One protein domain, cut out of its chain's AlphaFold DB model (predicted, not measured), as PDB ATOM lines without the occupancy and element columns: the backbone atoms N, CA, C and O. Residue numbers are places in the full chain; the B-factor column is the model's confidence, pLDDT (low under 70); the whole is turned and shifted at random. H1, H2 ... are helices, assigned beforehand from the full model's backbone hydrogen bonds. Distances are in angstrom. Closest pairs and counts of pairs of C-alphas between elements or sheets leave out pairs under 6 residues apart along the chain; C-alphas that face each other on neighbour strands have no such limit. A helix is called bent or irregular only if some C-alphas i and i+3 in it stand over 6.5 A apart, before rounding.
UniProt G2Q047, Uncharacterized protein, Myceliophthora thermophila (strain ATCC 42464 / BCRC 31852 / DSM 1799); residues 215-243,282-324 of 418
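Overview. This is residues 215 to 243 and 282 to 324 of the 418 residues of an uncharacterized protein of Myceliophthora thermophila (strain ATCC 42464 / BCRC 31852 / DSM 1799) (UniProt G2Q047). The model is a loose cluster of five short helices, H1 to H5, with few contacts between them, and an arm that sticks out from it: residues 309 to 324 stand free and end in the helix H6. In the cluster H2 and H3 fold back on each other as a helical hairpin, while residues 282 to 288, which include much of H4, stand free as well. The printed part has 72 residues with six named helices, H1 to H6 in order along the chain, and no named strand; the class is all helix. It is only just extended, close to loose, with a radius of gyration of the C-alphas of 16.8 A, and the C-alphas span 46 by 31 by 23 A.

Along the chain. Find C-alpha 215 at (192.933, 214.952, 162.182); there H1 begins, residues 215 to 220. H2, residues 226 to 236, is the longest helix and runs 15.9 A from first to last C-alpha, starting at (192.926, 198.674, 171.792). H3 follows at residues 238 to 243, 9.5 A long. After the cut, look for H4 at residues 284 to 292, 12.9 A long, and H5 at residues 296 to 302, 10.0 A long. H6, residues 316 to 324, runs 12.0 A and ends at C-alpha 324, (163.796, 210.586, 137.865).

Arrangement. Start at the hairpin: H2 and H3 touch, and their closest C-alphas, those of Glu 234 and Lys 241, are 6.1 A apart. They run opposite ways at a steep tilt of 44 degrees. H3 and H5 are close but not clearly touching, about perpendicular at 86 degrees, with the C-alphas of Val 240 and Leu 299 closest at 7.2 A. H4 and H5 are close but not clearly touching; their closest C-alphas, Pro 290 and Tyr 296, are 7.1 A apart. H1 and H4 are close but not clearly touching, with the C-alphas of Thr 217 and Arg 292 closest at 7.8 A. H2 and H4 are only just apart, at 8.3 A. H6 is apart from H4 and H5, among others. H4 is irregular: C-alphas 287 and 290 are 7.5 A apart. In H5 and H6 every O i to N i+4 pair is within hydrogen-bond range; H1 has 1 of 2, H2 5 of 7, H3 1 of 2 and H4 2 of 5, with 3 of 6 O i to N i+3 pairs in H4.

Size, cuts and confidence. The two C-alphas farthest apart, those of Asp 227 and Asp 324, are 48.7 A apart. Residues 244 to 281 are not printed, and C-alphas 243 and 282 are 29.0 A apart across this cut. The link from H5 to H6 is long, with 13 residues. The mean pLDDT of the printed part is 72.6; residues 215 to 243 and 282 to 289 are under 70.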
ATOM      1  N   ASP A 215     191.750 215.233 161.351       49.38
ATOM      2  CA  ASP A 215     192.933 214.952 162.182       49.38
ATOM      3  C   ASP A 215     192.719 215.163 163.701       49.38
ATOM      4  O   ASP A 215     193.622 214.844 164.485       49.38
ATOM      5  N   SER A 216     191.562 215.681 164.152       47.91
ATOM      6  CA  SER A 216     191.221 215.687 165.584       47.91
ATOM      7  C   SER A 216     190.861 214.278 166.061       47.91
ATOM      8  O   SER A 216     191.495 213.776 166.992       47.91
ATOM      9  N   THR A 217     189.965 213.582 165.345       49.97
ATOM     10  CA  THR A 217     189.573 212.195 165.662       49.97
ATOM     11  C   THR A 217     190.787 211.272 165.720       49.97
ATOM     12  O   THR A 217     190.923 210.465 166.639       49.97
ATOM     13  N   ARG A 218     191.735 211.474 164.796       49.59
ATOM     14  CA  ARG A 218     192.977 210.706 164.692       49.59
ATOM     15  C   ARG A 218     193.819 210.706 165.972       49.59
ATOM     16  O   ARG A 218     194.481 209.709 166.244       49.59
ATOM     17  N   LYS A 219     193.795 211.795 166.750       48.66
ATOM     18  CA  LYS A 219     194.587 211.948 167.984       48.66
ATOM     19  C   LYS A 219     193.875 211.413 169.223       48.66
ATOM     20  O   LYS A 219     194.546 210.965 170.151       48.66
ATOM     21  N   ASP A 220     192.545 211.403 169.231       47.25
ATOM     22  CA  ASP A 220     191.781 210.781 170.316       47.25
ATOM     23  C   ASP A 220     191.891 209.245 170.270       47.25
ATOM     24  O   ASP A 220     192.023 208.611 171.320       47.25
ATOM     25  N   PHE A 221     191.976 208.638 169.076       46.09
ATOM     26  CA  PHE A 221     192.182 207.186 168.927       46.09
ATOM     27  C   PHE A 221     193.500 206.663 169.526       46.09
ATOM     28  O   PHE A 221     193.572 205.493 169.887       46.09
ATOM     29  N   GLU A 222     194.541 207.492 169.672       52.25
ATOM     30  CA  GLU A 222     195.798 207.074 170.321       52.25
ATOM     31  C   GLU A 222     195.695 207.037 171.860       52.25
ATOM     32  O   GLU A 222     196.561 206.468 172.528       52.25
ATOM     33  N   ARG A 223     194.637 207.623 172.443       51.34
ATOM     34  CA  ARG A 223     194.411 207.653 173.897       51.34
ATOM     35  C   ARG A 223     193.618 206.448 174.406       51.34
ATOM     36  O   ARG A 223     193.836 206.018 175.540       51.34
ATOM     37  N   GLU A 224     192.716 205.899 173.597       51.47
ATOM     38  CA  GLU A 224     191.937 204.710 173.950       51.47
ATOM     39  C   GLU A 224     192.671 203.434 173.522       51.47
ATOM     40  O   GLU A 224     192.725 203.077 172.348       51.47
ATOM     41  N   SER A 225     193.249 202.714 174.489       58.97
ATOM     42  CA  SER A 225     193.998 201.490 174.189       58.97
ATOM     43  C   SER A 225     193.114 200.424 173.531       58.97
ATOM     44  O   SER A 225     191.958 200.229 173.919       58.97
ATOM     45  N   GLU A 226     193.673 199.680 172.563       57.34
ATOM     46  CA  GLU A 226     192.926 198.674 171.792       57.34
ATOM     47  C   GLU A 226     192.134 197.709 172.682       57.34
ATOM     48  O   GLU A 226     190.987 197.381 172.369       57.34
ATOM     49  N   ASP A 227     192.756 197.273 173.782       58.66
ATOM     50  CA  ASP A 227     192.201 196.324 174.745       58.66
ATOM     51  C   ASP A 227     191.105 196.943 175.638       58.66
ATOM     52  O   ASP A 227     190.292 196.196 176.176       58.66
ATOM     53  N   SER A 228     191.025 198.274 175.784       66.69
ATOM     54  CA  SER A 228     189.911 198.938 176.482       66.69
ATOM     55  C   SER A 228     188.631 198.845 175.652       66.69
ATOM     56  O   SER A 228     187.636 198.283 176.111       66.69
ATOM     57  N   TRP A 229     188.691 199.283 174.391       68.31
ATOM     58  CA  TRP A 229     187.569 199.193 173.451       68.31
ATOM     59  C   TRP A 229     187.167 197.738 173.180       68.31
ATOM     60  O   TRP A 229     185.985 197.410 173.215       68.31
ATOM     61  N   LEU A 230     188.134 196.825 173.005       62.31
ATOM     62  CA  LEU A 230     187.837 195.393 172.861       62.31
ATOM     63  C   LEU A 230     187.162 194.810 174.111       62.31
ATOM     64  O   LEU A 230     186.294 193.956 173.969       62.31
ATOM     65  N   LYS A 231     187.511 195.266 175.320       66.81
ATOM     66  CA  LYS A 231     186.900 194.816 176.583       66.81
ATOM     67  C   LYS A 231     185.521 195.432 176.840       66.81
ATOM     68  O   LYS A 231     184.701 194.801 177.507       66.81
ATOM     69  N   GLU A 232     185.249 196.630 176.323       65.62
ATOM     70  CA  GLU A 232     183.894 197.190 176.300       65.62
ATOM     71  C   GLU A 232     183.037 196.463 175.254       65.62
ATOM     72  O   GLU A 232     181.977 195.955 175.600       65.62
ATOM     73  N   MET A 233     183.522 196.269 174.024       64.25
ATOM     74  CA  MET A 233     182.794 195.530 172.985       64.25
ATOM     75  C   MET A 233     182.586 194.042 173.326       64.25
ATOM     76  O   MET A 233     181.499 193.527 173.088       64.25
ATOM     77  N   GLU A 234     183.547 193.353 173.958       66.25
ATOM     78  CA  GLU A 234     183.378 191.962 174.425       66.25
ATOM     79  C   GLU A 234     182.251 191.827 175.469       66.25
ATOM     80  O   GLU A 234     181.610 190.780 175.551       66.25
ATOM     81  N   ARG A 235     181.955 192.890 176.235       61.28
ATOM     82  CA  ARG A 235     180.820 192.921 177.175       61.28
ATOM     83  C   ARG A 235     179.462 192.897 176.460       61.28
ATOM     84  O   ARG A 235     178.477 192.497 177.076       61.28
ATOM     85  N   TYR A 236     179.408 193.330 175.199       57.56
ATOM     86  CA  TYR A 236     178.172 193.496 174.429       57.56
ATOM     87  C   TYR A 236     178.033 192.506 173.258       57.56
ATOM     88  O   TYR A 236     176.912 192.142 172.910       57.56
ATOM     89  N   ASP A 237     179.138 192.012 172.686       61.16
ATOM     90  CA  ASP A 237     179.149 190.921 171.703       61.16
ATOM     91  C   ASP A 237     180.391 190.007 171.867       61.16
ATOM     92  O   ASP A 237     181.509 190.403 171.514       61.16
ATOM     93  N   PRO A 238     180.231 188.748 172.328       63.81
ATOM     94  CA  PRO A 238     181.349 187.814 172.493       63.81
ATOM     95  C   PRO A 238     181.986 187.372 171.161       63.81
ATOM     96  O   PRO A 238     183.120 186.884 171.151       63.81
ATOM     97  N   THR A 239     181.304 187.563 170.026       64.38
ATOM     98  CA  THR A 239     181.804 187.216 168.681       64.38
ATOM     99  C   THR A 239     183.037 188.042 168.308       64.38
ATOM    100  O   THR A 239     183.942 187.546 167.629       64.38
ATOM    101  N   VAL A 240     183.112 189.284 168.804       65.88
ATOM    102  CA  VAL A 240     184.221 190.223 168.580       65.88
ATOM    103  C   VAL A 240     185.548 189.596 169.009       65.88
ATOM    104  O   VAL A 240     186.485 189.506 168.210       65.88
ATOM    105  N   LYS A 241     185.609 189.066 170.237       66.56
ATOM    106  CA  LYS A 241     186.816 188.440 170.797       66.56
ATOM    107  C   LYS A 241     187.359 187.331 169.899       66.56
ATOM    108  O   LYS A 241     188.564 187.273 169.654       66.56
ATOM    109  N   LEU A 242     186.478 186.467 169.394       62.62
ATOM    110  CA  LEU A 242     186.851 185.285 168.616       62.62
ATOM    111  C   LEU A 242     187.523 185.653 167.282       62.62
ATOM    112  O   LEU A 242     188.457 184.979 166.845       62.62
ATOM    113  N   LEU A 243     187.081 186.745 166.652       58.41
ATOM    114  CA  LEU A 243     187.606 187.216 165.369       58.41
ATOM    115  C   LEU A 243     188.899 188.030 165.525       58.41
ATOM    116  O   LEU A 243     189.841 187.817 164.760       58.41
ATOM    117  N   ARG A 282     174.484 209.691 179.281       62.31
ATOM    118  CA  ARG A 282     175.816 210.097 178.789       62.31
ATOM    119  C   ARG A 282     175.720 211.311 177.834       62.31
ATOM    120  O   ARG A 282     174.731 211.408 177.098       62.31
ATOM    121  N   PRO A 283     176.735 212.202 177.793       62.16
ATOM    122  CA  PRO A 283     176.911 213.215 176.745       62.16
ATOM    123  C   PRO A 283     176.773 212.657 175.317       62.16
ATOM    124  O   PRO A 283     177.043 211.479 175.070       62.16
ATOM    125  N   ARG A 284     176.369 213.506 174.361       63.00
ATOM    126  CA  ARG A 284     176.140 213.124 172.948       63.00
ATOM    127  C   ARG A 284     177.432 212.610 172.300       63.00
ATOM    128  O   ARG A 284     177.410 211.697 171.485       63.00
ATOM    129  N   GLU A 285     178.559 213.157 172.732       66.44
ATOM    130  CA  GLU A 285     179.912 212.859 172.275       66.44
ATOM    131  C   GLU A 285     180.353 211.468 172.762       66.44
ATOM    132  O   GLU A 285     180.759 210.634 171.956       66.44
ATOM    133  N   GLU A 286     180.164 211.170 174.055       63.62
ATOM    134  CA  GLU A 286     180.415 209.843 174.643       63.62
ATOM    135  C   GLU A 286     179.502 208.757 174.054       63.62
ATOM    136  O   GLU A 286     179.937 207.624 173.851       63.62
ATOM    137  N   LYS A 287     178.236 209.092 173.760       63.91
ATOM    138  CA  LYS A 287     177.318 208.192 173.043       63.91
ATOM    139  C   LYS A 287     177.827 207.861 171.640       63.91
ATOM    140  O   LYS A 287     177.609 206.747 171.183       63.91
ATOM    141  N   ASN A 288     178.503 208.797 170.972       67.44
ATOM    142  CA  ASN A 288     178.916 208.656 169.577       67.44
ATOM    143  C   ASN A 288     180.326 208.075 169.381       67.44
ATOM    144  O   ASN A 288     180.639 207.635 168.274       67.44
ATOM    145  N   ALA A 289     181.168 208.038 170.420       67.06
ATOM    146  CA  ALA A 289     182.553 207.568 170.326       67.06
ATOM    147  C   ALA A 289     182.719 206.180 169.653       67.06
ATOM    148  O   ALA A 289     183.553 206.075 168.751       67.06
ATOM    149  N   PRO A 290     181.908 205.137 169.948       72.25
ATOM    150  CA  PRO A 290     182.115 203.820 169.338       72.25
ATOM    151  C   PRO A 290     181.840 203.769 167.827       72.25
ATOM    152  O   PRO A 290     182.405 202.909 167.155       72.25
ATOM    153  N   TYR A 291     181.027 204.685 167.279       72.44
ATOM    154  CA  TYR A 291     180.799 204.795 165.830       72.44
ATOM    155  C   TYR A 291     182.027 205.325 165.075       72.44
ATOM    156  O   TYR A 291     182.140 205.109 163.870       72.44
ATOM    157  N   ARG A 292     182.923 206.045 165.766       75.38
ATOM    158  CA  ARG A 292     184.118 206.660 165.171       75.38
ATOM    159  C   ARG A 292     185.312 205.707 165.094       75.38
ATOM    160  O   ARG A 292     186.218 205.966 164.310       75.38
ATOM    161  N   ASP A 293     185.329 204.620 165.868       79.19
ATOM    162  CA  ASP A 293     186.461 203.685 165.897       79.19
ATOM    163  C   ASP A 293     186.741 203.086 164.496       79.19
ATOM    164  O   ASP A 293     185.827 202.521 163.886       79.19
ATOM    165  N   PRO A 294     187.988 203.116 163.980       82.38
ATOM    166  CA  PRO A 294     188.329 202.561 162.664       82.38
ATOM    167  C   PRO A 294     188.021 201.061 162.471       82.38
ATOM    168  O   PRO A 294     188.022 200.562 161.346       82.38
ATOM    169  N   ARG A 295     187.757 200.318 163.554       83.56
ATOM    170  CA  ARG A 295     187.344 198.905 163.562       83.56
ATOM    171  C   ARG A 295     185.822 198.732 163.546       83.56
ATOM    172  O   ARG A 295     185.357 197.614 163.323       83.56
ATOM    173  N   TYR A 296     185.038 199.793 163.738       82.12
ATOM    174  CA  TYR A 296     183.574 199.746 163.701       82.12
ATOM    175  C   TYR A 296     183.006 199.203 162.365       82.12
ATOM    176  O   TYR A 296     182.099 198.371 162.414       82.12
ATOM    177  N   PRO A 297     183.578 199.496 161.174       85.12
ATOM    178  CA  PRO A 297     183.181 198.826 159.929       85.12
ATOM    179  C   PRO A 297     183.385 197.300 159.938       85.12
ATOM    180  O   PRO A 297     182.600 196.569 159.341       85.12
ATOM    181  N   LEU A 298     184.405 196.796 160.647       84.81
ATOM    182  CA  LEU A 298     184.630 195.354 160.819       84.81
ATOM    183  C   LEU A 298     183.644 194.738 161.825       84.81
ATOM    184  O   LEU A 298     183.271 193.578 161.662       84.81
ATOM    185  N   LEU A 299     183.185 195.500 162.826       84.12
ATOM    186  CA  LEU A 299     182.081 195.101 163.707       84.12
ATOM    187  C   LEU A 299     180.761 194.999 162.927       84.12
ATOM    188  O   LEU A 299     180.070 193.990 163.035       84.12
ATOM    189  N   LEU A 300     180.441 195.986 162.084       85.44
ATOM    190  CA  LEU A 300     179.281 195.927 161.187       85.44
ATOM    191  C   LEU A 300     179.342 194.704 160.255       85.44
ATOM    192  O   LEU A 300     178.333 194.019 160.077       85.44
ATOM    193  N   GLN A 301     180.533 194.355 159.756       86.19
ATOM    194  CA  GLN A 301     180.721 193.173 158.914       86.19
ATOM    195  C   GLN A 301     180.361 191.858 159.636       86.19
ATOM    196  O   GLN A 301     179.834 190.949 158.995       86.19
ATOM    197  N   THR A 302     180.551 191.745 160.962       82.06
ATOM    198  CA  THR A 302     180.106 190.548 161.718       82.06
ATOM    199  C   THR A 302     178.582 190.439 161.803       82.06
ATOM    200  O   THR A 302     178.056 189.338 161.962       82.06
ATOM    201  N   LYS A 303     177.869 191.564 161.651       83.56
ATOM    202  CA  LYS A 303     176.403 191.645 161.572       83.56
ATOM    203  C   LYS A 303     175.864 191.532 160.139       83.56
ATOM    204  O   LYS A 303     174.662 191.667 159.938       83.56
ATOM    205  N   GLY A 304     176.728 191.295 159.147       84.69
ATOM    206  CA  GLY A 304     176.348 191.237 157.733       84.69
ATOM    207  C   GLY A 304     176.111 192.605 157.081       84.69
ATOM    208  O   GLY A 304     175.487 192.667 156.025       84.69
ATOM    209  N   LEU A 305     176.599 193.691 157.688       84.88
ATOM    210  CA  LEU A 305     176.507 195.053 157.160       84.88
ATOM    211  C   LEU A 305     177.864 195.495 156.603       84.88
ATOM    212  O   LEU A 305     178.888 195.404 157.276       84.88
ATOM    213  N   TYR A 306     177.873 195.984 155.364       86.12
ATOM    214  CA  TYR A 306     179.097 196.269 154.615       86.12
ATOM    215  C   TYR A 306     179.159 197.755 154.254       86.12
ATOM    216  O   TYR A 306     178.351 198.243 153.472       86.12
ATOM    217  N   MET A 307     180.148 198.471 154.799       83.69
ATOM    218  CA  MET A 307     180.385 199.906 154.553       83.69
ATOM    219  C   MET A 307     181.171 200.168 153.251       83.69
ATOM    220  O   MET A 307     181.973 201.093 153.181       83.69
ATOM    221  N   GLY A 308     181.012 199.312 152.239       81.69
ATOM    222  CA  GLY A 308     181.802 199.338 151.006       81.69
ATOM    223  C   GLY A 308     180.946 199.113 149.766       81.69
ATOM    224  O   GLY A 308     179.833 198.592 149.847       81.69
ATOM    225  N   VAL A 309     181.472 199.504 148.604       83.62
ATOM    226  CA  VAL A 309     180.792 199.321 147.316       83.62
ATOM    227  C   VAL A 309     180.648 197.825 147.022       83.62
ATOM    228  O   VAL A 309     181.638 197.098 146.974       83.62
ATOM    229  N   SER A 310     179.412 197.367 146.813       86.31
ATOM    230  CA  SER A 310     179.130 196.008 146.338       86.31
ATOM    231  C   SER A 310     179.683 195.808 144.925       86.31
ATOM    232  O   SER A 310     179.516 196.684 144.079       86.31
ATOM    233  N   GLU A 311     180.255 194.639 144.633       87.12
ATOM    234  CA  GLU A 311     180.715 194.269 143.280       87.12
ATOM    235  C   GLU A 311     179.570 194.273 142.247       87.12
ATOM    236  O   GLU A 311     179.798 194.512 141.064       87.12
ATOM    237  N   LEU A 312     178.325 194.072 142.699       88.38
ATOM    238  CA  LEU A 312     177.114 194.177 141.873       88.38
ATOM    239  C   LEU A 312     176.674 195.636 141.626       88.38
ATOM    240  O   LEU A 312     175.788 195.889 140.809       88.38
ATOM    241  N   GLY A 313     177.282 196.594 142.333       87.94
ATOM    242  CA  GLY A 313     176.981 198.019 142.265       87.94
ATOM    243  C   GLY A 313     175.565 198.393 142.717       87.94
ATOM    244  O   GLY A 313     174.861 197.637 143.386       87.94
ATOM    245  N   ILE A 314     175.148 199.600 142.332       88.69
ATOM    246  CA  ILE A 314     173.746 200.035 142.385       88.69
ATOM    247  C   ILE A 314     173.049 199.506 141.122       88.69
ATOM    248  O   ILE A 314     173.607 199.607 140.023       88.69
ATOM    249  N   THR A 315     171.831 198.977 141.246       92.94
ATOM    250  CA  THR A 315     171.039 198.510 140.097       92.94
ATOM    251  C   THR A 315     170.665 199.665 139.168       92.94
ATOM    252  O   THR A 315     170.466 200.799 139.607       92.94
ATOM    253  N   ASP A 316     170.517 199.398 137.871       94.50
ATOM    254  CA  ASP A 316     170.130 200.447 136.918       94.50
ATOM    255  C   ASP A 316     168.704 200.967 137.147       94.50
ATOM    256  O   ASP A 316     168.433 202.132 136.868       94.50
ATOM    257  N   THR A 317     167.825 200.164 137.757       95.50
ATOM    258  CA  THR A 317     166.506 200.612 138.229       95.50
ATOM    259  C   THR A 317     166.616 201.639 139.356       95.50
ATOM    260  O   THR A 317     165.948 202.668 139.297       95.50
ATOM    261  N   SER A 318     167.492 201.427 140.345       94.44
ATOM    262  CA  SER A 318     167.735 202.413 141.405       94.44
ATOM    263  C   SER A 318     168.471 203.649 140.885       94.44
ATOM    264  O   SER A 318     168.120 204.758 141.278       94.44
ATOM    265  N   LYS A 319     169.427 203.502 139.953       93.62
ATOM    266  CA  LYS A 319     170.049 204.656 139.271       93.62
ATOM    267  C   LYS A 319     169.009 205.481 138.516       93.62
ATOM    268  O   LYS A 319     169.062 206.705 138.580       93.62
ATOM    269  N   GLN A 320     168.081 204.833 137.808       96.06
ATOM    270  CA  GLN A 320     167.047 205.541 137.064       96.06
ATOM    271  C   GLN A 320     166.060 206.236 138.003       96.06
ATOM    272  O   GLN A 320     165.853 207.427 137.838       96.06
ATOM    273  N   LEU A 321     165.585 205.567 139.060       94.50
ATOM    274  CA  LEU A 321     164.744 206.195 140.085       94.50
ATOM    275  C   LEU A 321     165.408 207.437 140.707       94.50
ATOM    276  O   LEU A 321     164.747 208.451 140.899       94.50
ATOM    277  N   ILE A 322     166.715 207.389 140.991       92.81
ATOM    278  CA  ILE A 322     167.461 208.550 141.508       92.81
ATOM    279  C   ILE A 322     167.516 209.683 140.472       92.81
ATOM    280  O   ILE A 322     167.339 210.841 140.845       92.81
ATOM    281  N   ARG A 323     167.710 209.379 139.178       93.25
ATOM    282  CA  ARG A 323     167.629 210.389 138.105       93.25
ATOM    283  C   ARG A 323     166.230 210.984 138.003       93.25
ATOM    284  O   ARG A 323     166.124 212.198 137.964       93.25
ATOM    285  N   ASP A 324     165.189 210.156 138.008       93.94
ATOM    286  CA  ASP A 324     163.796 210.586 137.865       93.94
ATOM    287  C   ASP A 324     163.365 211.484 139.041       93.94
ATOM    288  O   ASP A 324     162.688 212.490 138.840       93.94
TER     289      ASP A 324